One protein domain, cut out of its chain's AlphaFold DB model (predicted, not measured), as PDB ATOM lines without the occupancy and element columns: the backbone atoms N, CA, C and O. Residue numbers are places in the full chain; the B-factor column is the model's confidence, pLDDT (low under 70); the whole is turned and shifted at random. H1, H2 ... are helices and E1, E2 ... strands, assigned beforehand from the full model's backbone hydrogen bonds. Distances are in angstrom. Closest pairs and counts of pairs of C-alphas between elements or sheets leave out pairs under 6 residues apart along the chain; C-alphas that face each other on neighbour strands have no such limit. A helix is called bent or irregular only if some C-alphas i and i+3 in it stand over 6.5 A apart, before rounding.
ATOM      1  N   GLN A   2      53.704 -35.236  60.561       87.94
ATOM      2  CA  GLN A   2      53.226 -36.611  60.301       87.94
ATOM      3  C   GLN A   2      51.722 -36.693  59.980       87.94
ATOM      4  O   GLN A   2      51.349 -37.319  58.994       87.94
ATOM      5  N   ALA A   3      50.870 -35.997  60.743       89.75
ATOM      6  CA  ALA A   3      49.428 -35.937  60.476       89.75
ATOM      7  C   ALA A   3      49.100 -35.390  59.072       89.75
ATOM      8  O   ALA A   3      48.215 -35.907  58.399       89.75
ATOM      9  N   TRP A   4      49.861 -34.397  58.599       92.88
ATOM     10  CA  TRP A   4      49.711 -33.820  57.262       92.88
ATOM     11  C   TRP A   4      50.072 -34.810  56.150       92.88
ATOM     12  O   TRP A   4      49.307 -34.984  55.207       92.88
ATOM     13  N   LEU A   5      51.210 -35.496  56.273       94.00
ATOM     14  CA  LEU A   5      51.618 -36.500  55.286       94.00
ATOM     15  C   LEU A   5      50.654 -37.693  55.256       94.00
ATOM     16  O   LEU A   5      50.330 -38.190  54.181       94.00
ATOM     17  N   SER A   6      50.148 -38.111  56.421       92.94
ATOM     18  CA  SER A   6      49.107 -39.142  56.521       92.94
ATOM     19  C   SER A   6      47.812 -38.711  55.824       92.94
ATOM     20  O   SER A   6      47.248 -39.463  55.025       92.94
ATOM     21  N   PHE A   7      47.384 -37.467  56.062       94.25
ATOM     22  CA  PHE A   7      46.234 -36.861  55.397       94.25
ATOM     23  C   PHE A   7      46.392 -36.852  53.871       94.25
ATOM     24  O   PHE A   7      45.501 -37.335  53.176       94.25
ATOM     25  N   LEU A   8      47.527 -36.382  53.339       95.00
ATOM     26  CA  LEU A   8      47.773 -36.363  51.891       95.00
ATOM     27  C   LEU A   8      47.802 -37.766  51.282       95.00
ATOM     28  O   LEU A   8      47.220 -37.975  50.220       95.00
ATOM     29  N   SER A   9      48.412 -38.733  51.971       94.00
ATOM     30  CA  SER A   9      48.434 -40.133  51.536       94.00
ATOM     31  C   SER A   9      47.021 -40.719  51.452       94.00
ATOM     32  O   SER A   9      46.631 -41.282  50.429       94.00
ATOM     33  N   THR A  10      46.201 -40.496  52.483       93.19
ATOM     34  CA  THR A  10      44.810 -40.977  52.511       93.19
ATOM     35  C   THR A  10      43.949 -40.272  51.463       93.19
ATOM     36  O   THR A  10      43.149 -40.922  50.788       93.19
ATOM     37  N   LEU A  11      44.132 -38.961  51.269       93.06
ATOM     38  CA  LEU A  11      43.432 -38.193  50.239       93.06
ATOM     39  C   LEU A  11      43.800 -38.685  48.835       93.06
ATOM     40  O   LEU A  11      42.908 -38.929  48.028       93.06
ATOM     41  N   SER A  12      45.094 -38.859  48.557       93.00
ATOM     42  CA  SER A  12      45.610 -39.349  47.277       93.00
ATOM     43  C   SER A  12      45.093 -40.757  46.964       93.00
ATOM     44  O   SER A  12      44.582 -40.993  45.868       93.00
ATOM     45  N   GLN A  13      45.109 -41.666  47.944       91.81
ATOM     46  CA  GLN A  13      44.582 -43.023  47.781       91.81
ATOM     47  C   GLN A  13      43.062 -43.040  47.568       91.81
ATOM     48  O   GLN A  13      42.564 -43.746  46.689       91.81
ATOM     49  N   SER A  14      42.310 -42.259  48.348       91.25
ATOM     50  CA  SER A  14      40.858 -42.135  48.183       91.25
ATOM     51  C   SER A  14      40.507 -41.558  46.810       91.25
ATOM     52  O   SER A  14      39.641 -42.081  46.109       91.25
ATOM     53  N   ALA A  15      41.247 -40.541  46.368       91.75
ATOM     54  CA  ALA A  15      41.090 -39.946  45.052       91.75
ATOM     55  C   ALA A  15      41.392 -40.941  43.929       91.75
ATOM     56  O   ALA A  15      40.595 -41.053  43.002       91.75
ATOM     57  N   ALA A  16      42.473 -41.718  44.036       91.62
ATOM     58  CA  ALA A  16      42.779 -42.780  43.082       91.62
ATOM     59  C   ALA A  16      41.628 -43.795  42.990       91.62
ATOM     60  O   ALA A  16      41.191 -44.135  41.890       91.62
ATOM     61  N   ASN A  17      41.072 -44.196  44.139       91.00
ATOM     62  CA  ASN A  17      39.942 -45.120  44.202       91.00
ATOM     63  C   ASN A  17      38.651 -44.535  43.616       91.00
ATOM     64  O   ASN A  17      37.819 -45.288  43.132       91.00
ATOM     65  N   LEU A  18      38.455 -43.219  43.650       91.25
ATOM     66  CA  LEU A  18      37.292 -42.552  43.052       91.25
ATOM     67  C   LEU A  18      37.495 -42.186  41.575       91.25
ATOM     68  O   LEU A  18      36.550 -41.769  40.903       91.25
ATOM     69  N   GLY A  19      38.717 -42.318  41.055       91.88
ATOM     70  CA  GLY A  19      39.055 -41.806  39.734       91.88
ATOM     71  C   GLY A  19      39.223 -40.286  39.708       91.88
ATOM     72  O   GLY A  19      39.012 -39.669  38.668       91.88
ATOM     73  N   HIS A  20      39.500 -39.661  40.848       93.38
ATOM     74  CA  HIS A  20      39.500 -38.213  41.045       93.38
ATOM     75  C   HIS A  20      40.911 -37.635  41.074       93.38
ATOM     76  O   HIS A  20      41.895 -38.306  41.383       93.38
ATOM     77  N   ARG A  21      40.985 -36.337  40.810       94.62
ATOM     78  CA  ARG A  21      42.126 -35.460  41.044       94.62
ATOM     79  C   ARG A  21      41.706 -34.444  42.092       94.62
ATOM     80  O   ARG A  21      40.627 -33.862  41.997       94.62
ATOM     81  N   GLN A  22      42.547 -34.235  43.095       94.88
ATOM     82  CA  GLN A  22      42.178 -33.413  44.245       94.88
ATOM     83  C   GLN A  22      42.787 -32.026  44.168       94.88
ATOM     84  O   GLN A  22      43.803 -31.812  43.508       94.88
ATOM     85  N   VAL A  23      42.155 -31.082  44.860       96.62
ATOM     86  CA  VAL A  23      42.625 -29.701  44.948       96.62
ATOM     87  C   VAL A  23      42.692 -29.284  46.407       96.62
ATOM     88  O   VAL A  23      41.741 -29.489  47.162       96.62
ATOM     89  N   ILE A  24      43.812 -28.672  46.782       97.38
ATOM     90  CA  ILE A  24      44.013 -28.060  48.091       97.38
ATOM     91  C   ILE A  24      44.472 -26.617  47.885       97.38
ATOM     92  O   ILE A  24      45.516 -26.372  47.282       97.38
ATOM     93  N   LEU A  25      43.710 -25.664  48.417       97.62
ATOM     94  CA  LEU A  25      44.119 -24.267  48.544       97.62
ATOM     95  C   LEU A  25      44.789 -24.080  49.907       97.62
ATOM     96  O   LEU A  25      44.137 -24.215  50.941       97.62
ATOM     97  N   LEU A  26      46.077 -23.749  49.902       97.69
ATOM     98  CA  LEU A  26      46.821 -23.334  51.086       97.69
ATOM     99  C   LEU A  26      46.739 -21.810  51.199       97.69
ATOM    100  O   LEU A  26      47.405 -21.092  50.459       97.69
ATOM    101  N   SER A  27      45.884 -21.348  52.109       96.81
ATOM    102  CA  SER A  27      45.551 -19.940  52.344       96.81
ATOM    103  C   SER A  27      46.443 -19.376  53.447       96.81
ATOM    104  O   SER A  27      46.096 -19.462  54.627       96.81
ATOM    105  N   GLY A  28      47.586 -18.801  53.086       95.31
ATOM    106  CA  GLY A  28      48.561 -18.312  54.059       95.31
ATOM    107  C   GLY A  28      49.878 -17.878  53.415       95.31
ATOM    108  O   GLY A  28      49.974 -17.823  52.193       95.31
ATOM    109  N   PRO A  29      50.897 -17.530  54.213       94.94
ATOM    110  CA  PRO A  29      52.175 -17.075  53.682       94.94
ATOM    111  C   PRO A  29      53.031 -18.238  53.141       94.94
ATOM    112  O   PRO A  29      52.912 -19.392  53.565       94.94
ATOM    113  N   LEU A  30      53.911 -17.926  52.181       94.88
ATOM    114  CA  LEU A  30      54.736 -18.919  51.475       94.88
ATOM    115  C   LEU A  30      55.776 -19.606  52.374       94.88
ATOM    116  O   LEU A  30      56.140 -20.757  52.128       94.88
ATOM    117  N   ASP A  31      56.250 -18.917  53.408       95.06
ATOM    118  CA  ASP A  31      57.168 -19.445  54.424       95.06
ATOM    119  C   ASP A  31      56.511 -20.491  55.340       95.06
ATOM    120  O   ASP A  31      57.212 -21.287  55.959       95.06
ATOM    121  N   TRP A  32      55.180 -20.561  55.365       95.25
ATOM    122  CA  TRP A  32      54.417 -21.642  55.981       95.25
ATOM    123  C   TRP A  32      54.066 -22.745  54.975       95.25
ATOM    124  O   TRP A  32      54.260 -23.934  55.252       95.25
ATOM    125  N   SER A  33      53.571 -22.377  53.790       95.88
ATOM    126  CA  SER A  33      53.039 -23.353  52.835       95.88
ATOM    127  C   SER A  33      54.127 -24.214  52.184       95.88
ATOM    128  O   SER A  33      53.930 -25.412  51.980       95.88
ATOM    129  N   TRP A  34      55.301 -23.651  51.874       95.94
ATOM    130  CA  TRP A  34      56.388 -24.417  51.256       95.94
ATOM    131  C   TRP A  34      56.973 -25.497  52.174       95.94
ATOM    132  O   TRP A  34      57.089 -26.640  51.716       95.94
ATOM    133  N   PRO A  35      57.310 -25.214  53.450       95.00
ATOM    134  CA  PRO A  35      57.743 -26.255  54.380       95.00
ATOM    135  C   PRO A  35      56.714 -27.368  54.586       95.00
ATOM    136  O   PRO A  35      57.102 -28.513  54.813       95.00
ATOM    137  N   LEU A  36      55.419 -27.055  54.477       94.31
ATOM    138  CA  LEU A  36      54.340 -28.037  54.566       94.31
ATOM    139  C   LEU A  36      54.315 -28.981  53.347       94.31
ATOM    140  O   LEU A  36      54.124 -30.187  53.502       94.31
ATOM    141  N   LEU A  37      54.530 -28.454  52.137       95.50
ATOM    142  CA  LEU A  37      54.486 -29.237  50.896       95.50
ATOM    143  C   LEU A  37      55.772 -29.998  50.582       95.50
ATOM    144  O   LEU A  37      55.713 -31.103  50.044       95.50
ATOM    145  N   LYS A  38      56.937 -29.421  50.897       95.31
ATOM    146  CA  LYS A  38      58.244 -29.961  50.498       95.31
ATOM    147  C   LYS A  38      58.418 -31.458  50.820       95.31
ATOM    148  O   LYS A  38      58.838 -32.180  49.919       95.31
ATOM    149  N   PRO A  39      58.088 -31.964  52.029       95.50
ATOM    150  CA  PRO A  39      58.296 -33.374  52.354       95.50
ATOM    151  C   PRO A  39      57.425 -34.336  51.539       95.50
ATOM    152  O   PRO A  39      57.841 -35.471  51.329       95.50
ATOM    153  N   TRP A  40      56.242 -33.901  51.091       95.62
ATOM    154  CA  TRP A  40      55.387 -34.673  50.185       95.62
ATOM    155  C   TRP A  40      55.956 -34.647  48.769       95.62
ATOM    156  O   TRP A  40      56.227 -35.690  48.188       95.62
ATOM    157  N   LEU A  41      56.226 -33.452  48.236       95.81
ATOM    158  CA  LEU A  41      56.704 -33.287  46.861       95.81
ATOM    159  C   LEU A  41      58.041 -33.999  46.609       95.81
ATOM    160  O   LEU A  41      58.219 -34.570  45.541       95.81
ATOM    161  N   ALA A  42      58.945 -34.030  47.593       94.38
ATOM    162  CA  ALA A  42      60.227 -34.737  47.499       94.38
ATOM    163  C   ALA A  42      60.097 -36.269  47.348       94.38
ATOM    164  O   ALA A  42      61.068 -36.932  46.999       94.38
ATOM    165  N   GLN A  43      58.916 -36.846  47.604       93.56
ATOM    166  CA  GLN A  43      58.647 -38.279  47.412       93.56
ATOM    167  C   GLN A  43      58.221 -38.611  45.972       93.56
ATOM    168  O   GLN A  43      58.149 -39.782  45.604       93.56
ATOM    169  N   HIS A  44      57.954 -37.593  45.149       92.69
ATOM    170  CA  HIS A  44      57.455 -37.737  43.786       92.69
ATOM    171  C   HIS A  44      58.442 -37.159  42.777       92.69
ATOM    172  O   HIS A  44      58.961 -36.060  42.955       92.69
ATOM    173  N   LYS A  45      58.666 -37.883  41.678       88.44
ATOM    174  CA  LYS A  45      59.644 -37.489  40.653       88.44
ATOM    175  C   LYS A  45      59.059 -36.543  39.606       88.44
ATOM    176  O   LYS A  45      59.792 -35.742  39.032       88.44
ATOM    177  N   ASN A  46      57.750 -36.617  39.349       91.31
ATOM    178  CA  ASN A  46      57.105 -35.888  38.257       91.31
ATOM    179  C   ASN A  46      56.174 -34.783  38.773       91.31
ATOM    180  O   ASN A  46      54.993 -34.745  38.427       91.31
ATOM    181  N   ASN A  47      56.685 -33.859  39.589       94.00
ATOM    182  CA  ASN A  47      55.911 -32.677  39.977       94.00
ATOM    183  C   ASN A  47      55.937 -31.617  38.862       94.00
ATOM    184  O   ASN A  47      56.961 -31.416  38.207       94.00
ATOM    185  N   ALA A  48      54.835 -30.896  38.660       92.94
ATOM    186  CA  ALA A  48      54.800 -29.708  37.805       92.94
ATOM    187  C   ALA A  48      54.528 -28.462  38.652       92.94
ATOM    188  O   ALA A  48      53.542 -28.401  39.383       92.94
ATOM    189  N   ILE A  49      55.416 -27.471  38.581       92.81
ATOM    190  CA  ILE A  49      55.423 -26.353  39.529       92.81
ATOM    191  C   ILE A  49      55.437 -25.031  38.772       92.81
ATOM    192  O   ILE A  49      56.356 -24.759  38.003       92.81
ATOM    193  N   ILE A  50      54.432 -24.194  39.022       91.50
ATOM    194  CA  ILE A  50      54.389 -22.795  38.599       91.50
ATOM    195  C   ILE A  50      54.666 -21.927  39.821       91.50
ATOM    196  O   ILE A  50      53.785 -21.694  40.647       91.50
ATOM    197  N   SER A  51      55.923 -21.510  39.940       90.38
ATOM    198  CA  SER A  51      56.440 -20.584  40.949       90.38
ATOM    199  C   SER A  51      57.811 -20.097  40.483       90.38
ATOM    200  O   SER A  51      58.572 -20.895  39.928       90.38
ATOM    201  N   GLN A  52      58.157 -18.830  40.692       87.00
ATOM    202  CA  GLN A  52      59.493 -18.293  40.405       87.00
ATOM    203  C   GLN A  52      60.529 -18.867  41.371       87.00
ATOM    204  O   GLN A  52      61.623 -19.252  40.960       87.00
ATOM    205  N   ASN A  53      60.147 -18.987  42.642       87.12
ATOM    206  CA  ASN A  53      60.995 -19.527  43.696       87.12
ATOM    207  C   ASN A  53      60.477 -20.898  44.130       87.12
ATOM    208  O   ASN A  53      59.307 -21.040  44.497       87.12
ATOM    209  N   ILE A  54      61.350 -21.906  44.087       89.88
ATOM    210  CA  ILE A  54      61.051 -23.280  44.505       89.88
ATOM    211  C   ILE A  54      62.089 -23.694  45.555       89.88
ATOM    212  O   ILE A  54      63.288 -23.523  45.320       89.88
ATOM    213  N   PRO A  55      61.669 -24.243  46.709       90.88
ATOM    214  CA  PRO A  55      62.598 -24.794  47.688       90.88
ATOM    215  C   PRO A  55      63.499 -25.885  47.089       90.88
ATOM    216  O   PRO A  55      63.036 -26.746  46.343       90.88
ATOM    217  N   ALA A  56      64.775 -25.908  47.479       90.12
ATOM    218  CA  ALA A  56      65.702 -26.960  47.062       90.12
ATOM    219  C   ALA A  56      65.250 -28.354  47.543       90.12
ATOM    220  O   ALA A  56      64.705 -28.492  48.648       90.12
ATOM    221  N   GLY A  57      65.545 -29.385  46.744       88.44
ATOM    222  CA  GLY A  57      65.216 -30.786  47.040       88.44
ATOM    223  C   GLY A  57      63.803 -31.211  46.630       88.44
ATOM    224  O   GLY A  57      63.280 -32.166  47.194       88.44
ATOM    225  N   ILE A  58      63.172 -30.484  45.705       91.50
ATOM    226  CA  ILE A  58      61.916 -30.881  45.064       91.50
ATOM    227  C   ILE A  58      62.230 -31.267  43.619       91.50
ATOM    228  O   ILE A  58      62.700 -30.430  42.847       91.50
ATOM    229  N   ASP A  59      61.947 -32.517  43.262       87.50
ATOM    230  CA  ASP A  59      62.071 -32.997  41.889       87.50
ATOM    231  C   ASP A  59      60.870 -32.544  41.049       87.50
ATOM    232  O   ASP A  59      59.752 -32.413  41.551       87.50
ATOM    233  N   GLY A  60      61.085 -32.308  39.755       83.81
ATOM    234  CA  GLY A  60      60.016 -31.971  38.821       83.81
ATOM    235  C   GLY A  60      60.367 -30.848  37.853       83.81
ATOM    236  O   GLY A  60      61.512 -30.419  37.723       83.81
ATOM    237  N   LYS A  61      59.349 -30.373  37.136       84.88
ATOM    238  CA  LYS A  61      59.478 -29.347  36.104       84.88
ATOM    239  C   LYS A  61      58.949 -28.007  36.605       84.88
ATOM    240  O   LYS A  61      57.747 -27.856  36.827       84.88
ATOM    241  N   GLN A  62      59.839 -27.023  36.694       86.88
ATOM    242  CA  GLN A  62      59.463 -25.624  36.876       86.88
ATOM    243  C   GLN A  62      58.929 -25.044  35.562       86.88
ATOM    244  O   GLN A  62      59.516 -25.222  34.491       86.88
ATOM    245  N   LEU A  63      57.802 -24.346  35.644       82.75
ATOM    246  CA  LEU A  63      57.117 -23.725  34.522       82.75
ATOM    247  C   LEU A  63      56.907 -22.231  34.807       82.75
ATOM    248  O   LEU A  63      56.612 -21.854  35.942       82.75
ATOM    249  N   PRO A  64      57.035 -21.359  33.793       77.75
ATOM    250  CA  PRO A  64      56.815 -19.930  33.976       77.75
ATOM    251  C   PRO A  64      55.323 -19.620  34.178       77.75
ATOM    252  O   PRO A  64      54.464 -20.168  33.481       77.75
ATOM    253  N   ALA A  65      55.023 -18.684  35.081       69.81
ATOM    254  CA  ALA A  65      53.656 -18.362  35.501       69.81
ATOM    255  C   ALA A  65      52.748 -17.801  34.395       69.81
ATOM    256  O   ALA A  65      51.558 -18.098  34.357       69.81
ATOM    257  N   ASN A  66      53.301 -17.030  33.455       65.50
ATOM    258  CA  ASN A  66      52.519 -16.318  32.439       65.50
ATOM    259  C   ASN A  66      52.351 -17.069  31.106       65.50
ATOM    260  O   ASN A  66      51.550 -16.652  30.267       65.50
ATOM    261  N   LYS A  67      53.130 -18.131  30.872       62.97
ATOM    262  CA  LYS A  67      53.169 -18.886  29.611       62.97
ATOM    263  C   LYS A  67      53.612 -20.324  29.866       62.97
ATOM    264  O   LYS A  67      54.730 -20.676  29.473       62.97
ATOM    265  N   PRO A  68      52.782 -21.185  30.475       54.41
ATOM    266  CA  PRO A  68      53.090 -22.600  30.397       54.41
ATOM    267  C   PRO A  68      53.212 -22.926  28.912       54.41
ATOM    268  O   PRO A  68      52.349 -22.557  28.113       54.41
ATOM    269  N   GLY A  69      54.349 -23.500  28.520       58.06
ATOM    270  CA  GLY A  69      54.565 -23.928  27.144       58.06
ATOM    271  C   GLY A  69      53.494 -24.932  26.716       58.06
ATOM    272  O   GLY A  69      52.556 -25.230  27.452       58.06
ATOM    273  N   ASN A  70      53.629 -25.513  25.529       62.62
ATOM    274  CA  ASN A  70      52.705 -26.572  25.147       62.62
ATOM    275  C   ASN A  70      52.881 -27.785  26.091       62.62
ATOM    276  O   ASN A  70      53.887 -28.486  26.010       62.62
ATOM    277  N   LEU A  71      51.938 -27.975  27.022       69.50
ATOM    278  CA  LEU A  71      51.913 -29.069  28.005       69.50
ATOM    279  C   LEU A  71      51.131 -30.293  27.488       69.50
ATOM    280  O   LEU A  71      50.878 -31.232  28.245       69.50
ATOM    281  N   LEU A  72      50.729 -30.295  26.208       64.94
ATOM    282  CA  LEU A  72      50.097 -31.448  25.568       64.94
ATOM    283  C   LEU A  72      51.006 -32.680  25.660       64.94
ATOM    284  O   LEU A  72      52.190 -32.626  25.339       64.94
ATOM    285  N   GLY A  73      50.427 -33.796  26.110       65.94
ATOM    286  CA  GLY A  73      51.129 -35.071  26.265       65.94
ATOM    287  C   GLY A  73      51.932 -35.238  27.563       65.94
ATOM    288  O   GLY A  73      52.502 -36.308  27.755       65.94
ATOM    289  N   TYR A  74      51.970 -34.240  28.457       79.06
ATOM    290  CA  TYR A  74      52.690 -34.335  29.735       79.06
ATOM    291  C   TYR A  74      51.802 -34.842  30.886       79.06
ATOM    292  O   TYR A  74      50.607 -34.526  30.960       79.06
ATOM    293  N   GLU A  75      52.399 -35.599  31.808       86.50
ATOM    294  CA  GLU A  75      51.749 -36.156  33.003       86.50
ATOM    295  C   GLU A  75      52.502 -35.719  34.268       86.50
ATOM    296  O   GLU A  75      53.708 -35.466  34.225       86.50
ATOM    297  N   SER A  76      51.793 -35.541  35.380       91.38
ATOM    298  CA  SER A  76      52.368 -35.074  36.646       91.38
ATOM    299  C   SER A  76      51.689 -35.746  37.831       91.38
ATOM    300  O   SER A  76      50.463 -35.865  37.835       91.38
ATOM    301  N   ASP A  77      52.488 -36.139  38.822       93.81
ATOM    302  CA  ASP A  77      52.021 -36.758  40.069       93.81
ATOM    303  C   ASP A  77      51.333 -35.712  40.954       93.81
ATOM    304  O   ASP A  77      50.242 -35.925  41.476       93.81
ATOM    305  N   ASN A  78      51.958 -34.539  41.058       96.06
ATOM    306  CA  ASN A  78      51.422 -33.378  41.752       96.06
ATOM    307  C   ASN A  78      51.599 -32.129  40.902       96.06
ATOM    308  O   ASN A  78      52.519 -32.023  40.081       96.06
ATOM    309  N   VAL A  79      50.739 -31.150  41.155       96.06
ATOM    310  CA  VAL A  79      50.868 -29.812  40.590       96.06
ATOM    311  C   VAL A  79      50.909 -28.797  41.720       96.06
ATOM    312  O   VAL A  79      50.108 -28.879  42.644       96.06
ATOM    313  N   VAL A  80      51.805 -27.817  41.633       96.81
ATOM    314  CA  VAL A  80      51.814 -26.652  42.526       96.81
ATOM    315  C   VAL A  80      51.645 -25.388  41.698       96.81
ATOM    316  O   VAL A  80      52.392 -25.164  40.745       96.81
ATOM    317  N   PHE A  81      50.674 -24.557  42.061       95.75
ATOM    318  CA  PHE A  81      50.399 -23.282  41.413       95.75
ATOM    319  C   PHE A  81      50.458 -22.143  42.433       95.75
ATOM    320  O   PHE A  81      49.660 -22.097  43.370       95.75
ATOM    321  N   ASN A  82      51.407 -21.225  42.255       94.25
ATOM    322  CA  ASN A  82      51.622 -20.110  43.165       94.25
ATOM    323  C   ASN A  82      50.809 -18.866  42.758       94.25
ATOM    324  O   ASN A  82      51.235 -18.071  41.925       94.25
ATOM    325  N   CYS A  83      49.650 -18.666  43.388       93.94
ATOM    326  CA  CYS A  83      48.800 -17.491  43.198       93.94
ATOM    327  C   CYS A  83      49.315 -16.222  43.899       93.94
ATOM    328  O   CYS A  83      48.753 -15.157  43.640       93.94
ATOM    329  N   HIS A  84      50.359 -16.277  44.739       91.00
ATOM    330  CA  HIS A  84      50.998 -15.051  45.252       91.00
ATOM    331  C   HIS A  84      51.695 -14.267  44.135       91.00
ATOM    332  O   HIS A  84      51.737 -13.044  44.172       91.00
ATOM    333  N   GLU A  85      52.195 -14.977  43.123       87.75
ATOM    334  CA  GLU A  85      52.794 -14.402  41.911       87.75
ATOM    335  C   GLU A  85      51.732 -14.052  40.849       87.75
ATOM    336  O   GLU A  85      52.036 -13.476  39.807       87.75
ATOM    337  N   GLY A  86      50.467 -14.399  41.105       89.50
ATOM    338  CA  GLY A  86      49.303 -14.036  40.304       89.50
ATOM    339  C   GLY A  86      48.461 -15.203  39.806       89.50
ATOM    340  O   GLY A  86      48.940 -16.295  39.503       89.50
ATOM    341  N   LEU A  87      47.154 -14.959  39.702       91.94
ATOM    342  CA  LEU A  87      46.178 -15.942  39.236       91.94
ATOM    343  C   LEU A  87      46.124 -15.973  37.703       91.94
ATOM    344  O   LEU A  87      45.247 -15.370  37.102       91.94
ATOM    345  N   TYR A  88      47.032 -16.675  37.036       91.12
ATOM    346  CA  TYR A  88      47.001 -16.807  35.571       91.12
ATOM    347  C   TYR A  88      46.024 -17.922  35.140       91.12
ATOM    348  O   TYR A  88      46.398 -19.095  35.217       91.12
ATOM    349  N   PRO A  89      44.798 -17.621  34.646       90.81
ATOM    350  CA  PRO A  89      43.782 -18.651  34.395       90.81
ATOM    351  C   PRO A  89      44.199 -19.664  33.329       90.81
ATOM    352  O   PRO A  89      44.032 -20.868  33.506       90.81
ATOM    353  N   ASP A  90      44.799 -19.173  32.241       86.81
ATOM    354  CA  ASP A  90      45.328 -20.000  31.150       86.81
ATOM    355  C   ASP A  90      46.357 -20.995  31.681       86.81
ATOM    356  O   ASP A  90      46.403 -22.148  31.262       86.81
ATOM    357  N   ALA A  91      47.174 -20.550  32.636       88.25
ATOM    358  CA  ALA A  91      48.239 -21.358  33.182       88.25
ATOM    359  C   ALA A  91      47.726 -22.412  34.160       88.25
ATOM    360  O   ALA A  91      48.064 -23.584  34.008       88.25
ATOM    361  N   LEU A  92      46.867 -22.005  35.100       91.38
ATOM    362  CA  LEU A  92      46.227 -22.882  36.080       91.38
ATOM    363  C   LEU A  92      45.455 -24.016  35.399       91.38
ATOM    364  O   LEU A  92      45.558 -25.180  35.781       91.38
ATOM    365  N   THR A  93      44.692 -23.676  34.365       87.88
ATOM    366  CA  THR A  93      43.880 -24.650  33.637       87.88
ATOM    367  C   THR A  93      44.710 -25.552  32.718       87.88
ATOM    368  O   THR A  93      44.416 -26.742  32.617       87.88
ATOM    369  N   ALA A  94      45.783 -25.045  32.102       84.62
ATOM    370  CA  ALA A  94      46.695 -25.873  31.312       84.62
ATOM    371  C   ALA A  94      47.470 -26.878  32.176       84.62
ATOM    372  O   ALA A  94      47.550 -28.058  31.827       84.62
ATOM    373  N   ILE A  95      48.027 -26.432  33.308       87.94
ATOM    374  CA  ILE A  95      48.835 -27.292  34.181       87.94
ATOM    375  C   ILE A  95      47.990 -28.325  34.928       87.94
ATOM    376  O   ILE A  95      48.411 -29.466  35.069       87.94
ATOM    377  N   SER A  96      46.759 -27.989  35.331       89.31
ATOM    378  CA  SER A  96      45.854 -28.969  35.954       89.31
ATOM    379  C   SER A  96      45.553 -30.150  35.021       89.31
ATOM    380  O   SER A  96      45.247 -31.259  35.455       89.31
ATOM    381  N   GLY A  97      45.695 -29.920  33.716       86.12
ATOM    382  CA  GLY A  97      45.624 -30.895  32.648       86.12
ATOM    383  C   GLY A  97      46.674 -31.997  32.626       86.12
ATOM    384  O   GLY A  97      46.461 -33.009  31.943       86.12
ATOM    385  N   THR A  98      47.807 -31.795  33.299       87.25
ATOM    386  CA  THR A  98      48.887 -32.785  33.388       87.25
ATOM    387  C   THR A  98      48.691 -33.721  34.574       87.25
ATOM    388  O   THR A  98      49.203 -34.837  34.549       87.25
ATOM    389  N   LEU A  99      47.904 -33.313  35.572       91.94
ATOM    390  CA  LEU A  99      47.685 -34.081  36.789       91.94
ATOM    391  C   LEU A  99      46.988 -35.418  36.497       91.94
ATOM    392  O   LEU A  99      45.953 -35.461  35.820       91.94
ATOM    393  N   ILE A 100      47.574 -36.503  36.998       91.12
ATOM    394  CA  ILE A 100      47.024 -37.860  36.896       91.12
ATOM    395  C   ILE A 100      45.964 -38.123  37.972       91.12
ATOM    396  O   ILE A 100      45.861 -37.390  38.953       91.12
ATOM    397  N   CYS A 101      45.179 -39.187  37.791       91.12
ATOM    398  CA  CYS A 101      44.266 -39.696  38.816       91.12
ATOM    399  C   CYS A 101      45.016 -39.981  40.135       91.12
ATOM    400  O   CYS A 101      46.121 -40.517  40.101       91.12
ATOM    401  N   GLY A 102      44.434 -39.612  41.279       92.56
ATOM    402  CA  GLY A 102      45.076 -39.704  42.599       92.56
ATOM    403  C   GLY A 102      46.072 -38.581  42.903       92.56
ATOM    404  O   GLY A 102      46.483 -38.422  44.052       92.56
ATOM    405  N   GLY A 103      46.430 -37.777  41.901       95.12
ATOM    406  CA  GLY A 103      47.291 -36.616  42.060       95.12
ATOM    407  C   GLY A 103      46.594 -35.446  42.755       95.12
ATOM    408  O   GLY A 103      45.364 -35.309  42.723       95.12
ATOM    409  N   VAL A 104      47.401 -34.567  43.353       96.50
ATOM    410  CA  VAL A 104      46.931 -33.377  44.074       96.50
ATOM    411  C   VAL A 104      47.430 -32.093  43.402       96.50
ATOM    412  O   VAL A 104      48.620 -31.929  43.123       96.50
ATOM    413  N   LEU A 105      46.503 -31.168  43.146       97.69
ATOM    414  CA  LEU A 105      46.772 -29.782  42.778       97.69
ATOM    415  C   LEU A 105      46.813 -28.924  44.046       97.69
ATOM    416  O   LEU A 105      45.786 -28.678  44.678       97.69
ATOM    417  N   PHE A 106      47.990 -28.416  44.378       98.00
ATOM    418  CA  PHE A 106      48.188 -27.441  45.437       98.00
ATOM    419  C   PHE A 106      48.150 -26.028  44.865       98.00
ATOM    420  O   PHE A 106      48.916 -25.691  43.960       98.00
ATOM    421  N   ILE A 107      47.286 -25.184  45.414       97.69
ATOM    422  CA  ILE A 107      47.231 -23.757  45.108       97.69
ATOM    423  C   ILE A 107      47.743 -23.007  46.324       97.69
ATOM    424  O   ILE A 107      47.116 -23.041  47.379       97.69
ATOM    425  N   LEU A 108      48.884 -22.342  46.175       96.94
ATOM    426  CA  LEU A 108      49.421 -21.449  47.197       96.94
ATOM    427  C   LEU A 108      48.789 -20.083  46.981       96.94
ATOM    428  O   LEU A 108      49.002 -19.492  45.923       96.94
ATOM    429  N   CYS A 109      47.986 -19.594  47.919       95.50
ATOM    430  CA  CYS A 109      47.324 -18.305  47.771       95.50
ATOM    431  C   CYS A 109      47.454 -17.432  49.024       95.50
ATOM    432  O   CYS A 109      47.570 -17.956  50.136       95.50
ATOM    433  N   PRO A 110      47.375 -16.093  48.858       94.44
ATOM    434  CA  PRO A 110      47.217 -15.185  49.988       94.44
ATOM    435  C   PRO A 110      46.023 -15.589  50.858       94.44
ATOM    436  O   PRO A 110      45.142 -16.325  50.403       94.44
ATOM    437  N   ASP A 111      45.953 -15.061  52.087       94.50
ATOM    438  CA  ASP A 111      44.790 -15.317  52.938       94.50
ATOM    439  C   ASP A 111      43.496 -15.037  52.163       94.50
ATOM    440  O   ASP A 111      43.305 -13.960  51.600       94.50
ATOM    441  N   THR A 112      42.611 -16.025  52.123       94.38
ATOM    442  CA  THR A 112      41.389 -16.014  51.307       94.38
ATOM    443  C   THR A 112      40.419 -14.869  51.610       94.38
ATOM    444  O   THR A 112      39.599 -14.546  50.753       94.38
ATOM    445  N   GLN A 113      40.504 -14.229  52.781       92.31
ATOM    446  CA  GLN A 113      39.742 -13.016  53.100       92.31
ATOM    447  C   GLN A 113      40.377 -11.767  52.475       92.31
ATOM    448  O   GLN A 113      39.661 -10.862  52.049       92.31
ATOM    449  N   LEU A 114      41.708 -11.726  52.390       91.50
ATOM    450  CA  LEU A 114      42.474 -10.596  51.858       91.50
ATOM    451  C   LEU A 114      42.727 -10.707  50.348       91.50
ATOM    452  O   LEU A 114      42.853  -9.691  49.667       91.50
ATOM    453  N   TRP A 115      42.766 -11.927  49.811       92.88
ATOM    454  CA  TRP A 115      43.144 -12.215  48.429       92.88
ATOM    455  C   TRP A 115      42.318 -11.459  47.373       92.88
ATOM    456  O   TRP A 115      42.934 -10.926  46.451       92.88
ATOM    457  N   PRO A 116      40.979 -11.299  47.488       92.00
ATOM    458  CA  PRO A 116      40.215 -10.504  46.522       92.00
ATOM    459  C   PRO A 116      40.695  -9.054  46.376       92.00
ATOM    460  O   PRO A 116      40.535  -8.458  45.315       92.00
ATOM    461  N   ASN A 117      41.287  -8.497  47.433       88.38
ATOM    462  CA  ASN A 117      41.805  -7.130  47.464       88.38
ATOM    463  C   ASN A 117      43.326  -7.076  47.243       88.38
ATOM    464  O   ASN A 117      43.908  -5.994  47.207       88.38
ATOM    465  N   HIS A 118      43.985  -8.227  47.101       84.56
ATOM    466  CA  HIS A 118      45.411  -8.305  46.837       84.56
ATOM    467  C   HIS A 118      45.667  -8.114  45.342       84.56
ATOM    468  O   HIS A 118      45.251  -8.929  44.514       84.56
ATOM    469  N   THR A 119      46.383  -7.050  44.985       80.12
ATOM    470  CA  THR A 119      46.826  -6.822  43.607       80.12
ATOM    471  C   THR A 119      47.892  -7.844  43.216       80.12
ATOM    472  O   THR A 119      48.833  -8.074  43.966       80.12
ATOM    473  N   ASP A 120      47.764  -8.445  42.036       84.25
ATOM    474  CA  ASP A 120      48.695  -9.456  41.534       84.25
ATOM    475  C   ASP A 120      49.332  -9.036  40.197       84.25
ATOM    476  O   ASP A 120      48.870  -8.098  39.533       84.25
ATOM    477  N   ASP A 121      50.382  -9.747  39.782       84.25
ATOM    478  CA  ASP A 121      51.140  -9.416  38.572       84.25
ATOM    479  C   ASP A 121      50.286  -9.451  37.300       84.25
ATOM    480  O   ASP A 121      50.524  -8.675  36.371       84.25
ATOM    481  N   PHE A 122      49.286 -10.335  37.213       84.38
ATOM    482  CA  PHE A 122      48.403 -10.392  36.047       84.38
ATOM    483  C   PHE A 122      47.608  -9.090  35.924       84.38
ATOM    484  O   PHE A 122      47.586  -8.492  34.850       84.38
ATOM    485  N   ALA A 123      47.010  -8.621  37.019       83.25
ATOM    486  CA  ALA A 123      46.228  -7.390  37.055       83.25
ATOM    487  C   ALA A 123      47.091  -6.174  36.705       83.25
ATOM    488  O   ALA A 123      46.733  -5.376  35.837       83.25
ATOM    489  N   MET A 124      48.285  -6.087  37.305       81.44
ATOM    490  CA  MET A 124      49.272  -5.047  36.990       81.44
ATOM    491  C   MET A 124      49.700  -5.084  35.516       81.44
ATOM    492  O   MET A 124      50.009  -4.057  34.905       81.44
ATOM    493  N   ASN A 125      49.721  -6.273  34.912       78.44
ATOM    494  CA  ASN A 125      50.038  -6.454  33.501       78.44
ATOM    495  C   ASN A 125      48.885  -6.147  32.542       78.44
ATOM    496  O   ASN A 125      49.144  -5.981  31.349       78.44
ATOM    497  N   ARG A 126      47.650  -6.037  33.036       77.00
ATOM    498  CA  ARG A 126      46.455  -5.741  32.233       77.00
ATOM    499  C   ARG A 126      45.945  -4.314  32.390       77.00
ATOM    500  O   ARG A 126      45.249  -3.840  31.496       77.00
ATOM    501  N   ALA A 127      46.332  -3.615  33.454       74.25
ATOM    502  CA  ALA A 127      46.027  -2.200  33.623       74.25
ATOM    503  C   ALA A 127      46.596  -1.366  32.445       74.25
ATOM    504  O   ALA A 127      47.792  -1.471  32.136       74.25
ATOM    505  N   PRO A 128      45.764  -0.560  31.755       72.19
ATOM    506  CA  PRO A 128      46.221   0.315  30.688       72.19
ATOM    507  C   PRO A 128      47.074   1.448  31.263       72.19
ATOM    508  O   PRO A 128      46.938   1.833  32.423       72.19
ATOM    509  N   HIS A 129      47.944   2.008  30.427       71.56
ATOM    510  CA  HIS A 129      48.733   3.184  30.794       71.56
ATOM    511  C   HIS A 129      47.822   4.400  31.024       71.56
ATOM    512  O   HIS A 129      47.075   4.777  30.120       71.56
ATOM    513  N   ALA A 130      47.898   5.023  32.201       62.81
ATOM    514  CA  ALA A 130      47.099   6.185  32.595       62.81
ATOM    515  C   ALA A 130      47.974   7.235  33.316       62.81
ATOM    516  O   ALA A 130      48.984   6.861  33.918       62.81
ATOM    517  N   PRO A 131      47.631   8.537  33.267       48.22
ATOM    518  CA  PRO A 131      48.336   9.563  34.032       48.22
ATOM    519  C   PRO A 131      47.966   9.469  35.517       48.22
ATOM    520  O   PRO A 131      46.802   9.623  35.878       48.22
ATOM    521  N   GLY A 132      48.955   9.250  36.384       57.41
ATOM    522  CA  GLY A 132      48.768   9.172  37.839       57.41
ATOM    523  C   GLY A 132      49.107   7.796  38.411       57.41
ATOM    524  O   GLY A 132      49.815   7.013  37.774       57.41
ATOM    525  N   ALA A 133      48.627   7.510  39.627       50.22
ATOM    526  CA  ALA A 133      48.681   6.155  40.168       50.22
ATOM    527  C   ALA A 133      47.993   5.215  39.170       50.22
ATOM    528  O   ALA A 133      46.892   5.516  38.704       50.22
ATOM    529  N   MET A 134      48.659   4.111  38.813       55.19
ATOM    530  CA  MET A 134      48.061   3.052  37.995       55.19
ATOM    531  C   MET A 134      46.650   2.778  38.534       55.19
ATOM    532  O   MET A 134      46.535   2.637  39.755       55.19
ATOM    533  N   PRO A 135      45.593   2.736  37.692       56.59
ATOM    534  CA  PRO A 135      44.257   2.411  38.181       56.59
ATOM    535  C   PRO A 135      44.376   1.144  39.019       56.59
ATOM    536  O   PRO A 135      44.974   0.179  38.536       56.59
ATOM    537  N   THR A 136      43.911   1.195  40.276       61.09
ATOM    538  CA  THR A 136      44.130   0.128  41.259       61.09
ATOM    539  C   THR A 136      43.724  -1.189  40.613       61.09
ATOM    540  O   THR A 136      42.538  -1.357  40.316       61.09
ATOM    541  N   PRO A 137      44.677  -2.085  40.297       69.62
ATOM    542  CA  PRO A 137      44.333  -3.251  39.514       69.62
ATOM    543  C   PRO A 137      43.366  -4.109  40.322       69.62
ATOM    544  O   PRO A 137      43.620  -4.429  41.485       69.62
ATOM    545  N   ASN A 138      42.230  -4.428  39.713       80.56
ATOM    546  CA  ASN A 138      41.174  -5.174  40.369       80.56
ATOM    547  C   ASN A 138      41.405  -6.673  40.161       80.56
ATOM    548  O   ASN A 138      41.765  -7.096  39.068       80.56
ATOM    549  N   ASN A 139      41.200  -7.457  41.215       86.94
ATOM    550  CA  ASN A 139      41.207  -8.927  41.207       86.94
ATOM    551  C   ASN A 139      39.946  -9.509  41.836       86.94
ATOM    552  O   ASN A 139      39.792 -10.727  41.969       86.94
ATOM    553  N   TYR A 140      39.075  -8.622  42.298       91.31
ATOM    554  CA  TYR A 140      38.057  -8.925  43.266       91.31
ATOM    555  C   TYR A 140      37.046  -9.915  42.710       91.31
ATOM    556  O   TYR A 140      36.704 -10.885  43.391       91.31
ATOM    557  N   HIS A 141      36.579  -9.711  41.477       93.88
ATOM    558  CA  HIS A 141      35.479 -10.494  40.932       93.88
ATOM    559  C   HIS A 141      35.934 -11.903  40.554       93.88
ATOM    560  O   HIS A 141      35.285 -12.869  40.967       93.88
ATOM    561  N   MET A 142      37.063 -12.057  39.851       94.56
ATOM    562  CA  MET A 142      37.565 -13.386  39.487       94.56
ATOM    563  C   MET A 142      38.016 -14.187  40.714       94.56
ATOM    564  O   MET A 142      37.674 -15.366  40.823       94.56
ATOM    565  N   VAL A 143      38.739 -13.579  41.664       95.12
ATOM    566  CA  VAL A 143      39.186 -14.288  42.879       95.12
ATOM    567  C   VAL A 143      37.989 -14.702  43.728       95.12
ATOM    568  O   VAL A 143      37.908 -15.858  44.149       95.12
ATOM    569  N   ARG A 144      37.002 -13.819  43.934       95.12
ATOM    570  CA  ARG A 144      35.778 -14.202  44.651       95.12
ATOM    571  C   ARG A 144      35.026 -15.315  43.951       95.12
ATOM    572  O   ARG A 144      34.582 -16.237  44.632       95.12
ATOM    573  N   ARG A 145      34.884 -15.247  42.624       95.50
ATOM    574  CA  ARG A 145      34.262 -16.320  41.847       95.50
ATOM    575  C   ARG A 145      35.005 -17.631  42.083       95.50
ATOM    576  O   ARG A 145      34.365 -18.620  42.428       95.50
ATOM    577  N   LEU A 146      36.334 -17.633  41.966       95.75
ATOM    578  CA  LEU A 146      37.163 -18.818  42.181       95.75
ATOM    579  C   LEU A 146      36.906 -19.435  43.564       95.75
ATOM    580  O   LEU A 146      36.591 -20.618  43.635       95.75
ATOM    581  N   LEU A 147      36.941 -18.627  44.632       96.06
ATOM    582  CA  LEU A 147      36.703 -19.068  46.014       96.06
ATOM    583  C   LEU A 147      35.267 -19.556  46.255       96.06
ATOM    584  O   LEU A 147      35.051 -20.574  46.914       96.06
ATOM    585  N   GLN A 148      34.267 -18.862  45.706       95.44
ATOM    586  CA  GLN A 148      32.867 -19.285  45.794       95.44
ATOM    587  C   GLN A 148      32.651 -20.631  45.103       95.44
ATOM    588  O   GLN A 148      31.999 -21.516  45.661       95.44
ATOM    589  N   LYS A 149      33.233 -20.810  43.914       95.62
ATOM    590  CA  LYS A 149      33.184 -22.077  43.186       95.62
ATOM    591  C   LYS A 149      34.003 -23.158  43.894       95.62
ATOM    592  O   LYS A 149      33.553 -24.296  43.932       95.62
ATOM    593  N   SER A 150      35.119 -22.825  44.547       95.62
ATOM    594  CA  SER A 150      35.855 -23.770  45.401       95.62
ATOM    595  C   SER A 150      34.960 -24.318  46.513       95.62
ATOM    596  O   SER A 150      34.902 -25.527  46.708       95.62
ATOM    597  N   LYS A 151      34.188 -23.455  47.187       94.50
ATOM    598  CA  LYS A 151      33.228 -23.881  48.216       94.50
ATOM    599  C   LYS A 151      32.108 -24.757  47.642       94.50
ATOM    600  O   LYS A 151      31.777 -25.778  48.239       94.50
ATOM    601  N   LEU A 152      31.538 -24.375  46.496       94.94
ATOM    602  CA  LEU A 152      30.469 -25.130  45.828       94.94
ATOM    603  C   LEU A 152      30.910 -26.556  45.469       94.94
ATOM    604  O   LEU A 152      30.175 -27.508  45.711       94.94
ATOM    605  N   HIS A 153      32.130 -26.693  44.947       94.12
ATOM    606  CA  HIS A 153      32.722 -27.970  44.538       94.12
ATOM    607  C   HIS A 153      33.478 -28.684  45.670       94.12
ATOM    608  O   HIS A 153      34.193 -29.648  45.415       94.12
ATOM    609  N   LYS A 154      33.304 -28.237  46.925       92.88
ATOM    610  CA  LYS A 154      33.896 -28.834  48.139       92.88
ATOM    611  C   LYS A 154      35.423 -28.974  48.084       92.88
ATOM    612  O   LYS A 154      35.987 -29.914  48.637       92.88
ATOM    613  N   ILE A 155      36.092 -28.028  47.435       95.06
ATOM    614  CA  ILE A 155      37.551 -27.966  47.397       95.06
ATOM    615  C   ILE A 155      38.090 -27.655  48.798       95.06
ATOM    616  O   ILE A 155      37.578 -26.765  49.482       95.06
ATOM    617  N   HIS A 156      39.139 -28.365  49.216       94.50
ATOM    618  CA  HIS A 156      39.761 -28.160  50.520       94.50
ATOM    619  C   HIS A 156      40.497 -26.816  50.561       94.50
ATOM    620  O   HIS A 156      41.408 -26.576  49.770       94.50
ATOM    621  N   VAL A 157      40.118 -25.948  51.498       95.38
ATOM    622  CA  VAL A 157      40.821 -24.699  51.811       95.38
ATOM    623  C   VAL A 157      41.387 -24.848  53.216       95.38
ATOM    624  O   VAL A 157      40.622 -25.092  54.142       95.38
ATOM    625  N   ILE A 158      42.705 -24.740  53.357       95.75
ATOM    626  CA  ILE A 158      43.421 -24.944  54.620       95.75
ATOM    627  C   ILE A 158      44.221 -23.681  54.921       95.75
ATOM    628  O   ILE A 158      45.044 -23.257  54.102       95.75
ATOM    629  N   LYS A 159      43.981 -23.077  56.084       94.88
ATOM    630  CA  LYS A 159      44.738 -21.934  56.599       94.88
ATOM    631  C   LYS A 159      45.798 -22.372  57.600       94.88
ATOM    632  O   LYS A 159      45.758 -23.466  58.166       94.88
ATOM    633  N   GLN A 160      46.763 -21.492  57.840       89.75
ATOM    634  CA  GLN A 160      47.735 -21.688  58.908       89.75
ATOM    635  C   GLN A 160      47.023 -21.736  60.266       89.75
ATOM    636  O   GLN A 160      46.368 -20.777  60.659       89.75
TER     637      GLN A 160
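This is residues 2 to 160 of the 665 residues of an uncharacterized protein of Bermanella sp. 47_1433_sub80_T6 (UniProt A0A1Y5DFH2). What shape meets the eye first? A twisted, all-parallel sheet of six strands is the core, with H1 and H2 over one of its faces, H3 over the other face, and H5 grazing it with residues 147 to 151. H4 and the loop of residues 127 to 139 reach away from this body, the loop's C-alphas lying 16 to 34 A from the mean of all C-alphas. What is it made of? The printed part has 159 residues with five named helices and six named strands, in the order H1 E1 H2 E2 E3 E4 H3 E5 H4 H5 E6; the class is mixed, helices and strands, and the sheet's order is E3 E2 E4 E5 E1 E6. How large is its outline? The whole is compact, with a radius of gyration of the C-alphas of 16.0 A, and elongated in outline, spanning 54 by 31 by 28 A.

Where does the printed part begin? H1, residues 2 to 18, begins with C-alpha 2 at (53.226, -36.611, 60.301) and is 24.2 A long. E1, residues 22 to 27, measures 16.1 A, and H2, residues 30 to 41, 15.2 A; H2 is irregular, with C-alphas 36 and 39 7.0 A apart. What follows H2? E2 is residues 47 to 50, 10.1 A; E3 is residues 61 to 63, 6.3 A; E4 is residues 76 to 82, 16.3 A. H3, residues 89 to 96, measures 10.6 A. E5, residues 99 to 109, measures 19.2 A and bends by 121 degrees at residue 102. What comes last? H4 is residues 121 to 126, 8.7 A, and H5 is residues 140 to 152, 18.1 A. E6, residues 156 to 159, measures 10.0 A and ends with C-alpha 159 at (44.738, -21.934, 56.599).

How is the sheet joined? Its edge strands are E3 and E6, and its neighbours are parallel; the strands' lines turn by 82 degrees from edge to edge. Within hydrogen-bond range are N 63 and O 49 of E3 and E2, 2.8 A; N 50 and O 80 of E2 and E4, 2.8 A; N 81 and O 106 of E4 and E5, 2.8 A; N 26 and O 107 of E1 and E5, 2.8 A; and N 25 and O 156 of E1 and E6, 2.8 A. Which helices are on it? H1 lies over E5 and E1 at a height over the sheet of 9.0 A, its closest C-alphas to E5 being those of Ala 16 and Gly 102, 3.9 A. H2, on the same face at 9.2 A, touches H1 with residues 36 to 40 alone, the closest C-alphas being those of Leu 5 and Trp 40, 6.6 A, at a steep tilt of 60 degrees. H3 is on the opposite face at 9.3 A, over E2 and E4, while H5 only grazes the sheet and H4 is not on it. How do strands and helices alternate? E4, H3, E5 is a strand-helix-strand unit, two parallel neighbour strands with a helix between. E1, H2, E2 and E5, H4 H5, E6 are split units, with other strands between the two; the three crossovers are right-handed. Are the helix backbones complete? Every O i to N i+4 pair is within hydrogen-bond range in H1, H3, H4 and H5; in H2 5 of 8 are.

How far does it reach? The two C-alphas farthest apart are those of Asn 17 and Pro 131, 56.3 A. Which links are long? The links E3 to E4, E5 to H4 and H4 to H5 are long, and the printed part has no cut. Where is confidence low? The mean pLDDT of the printed part is 88.0, and residues 65 to 73 and 130 to 137 are under 70.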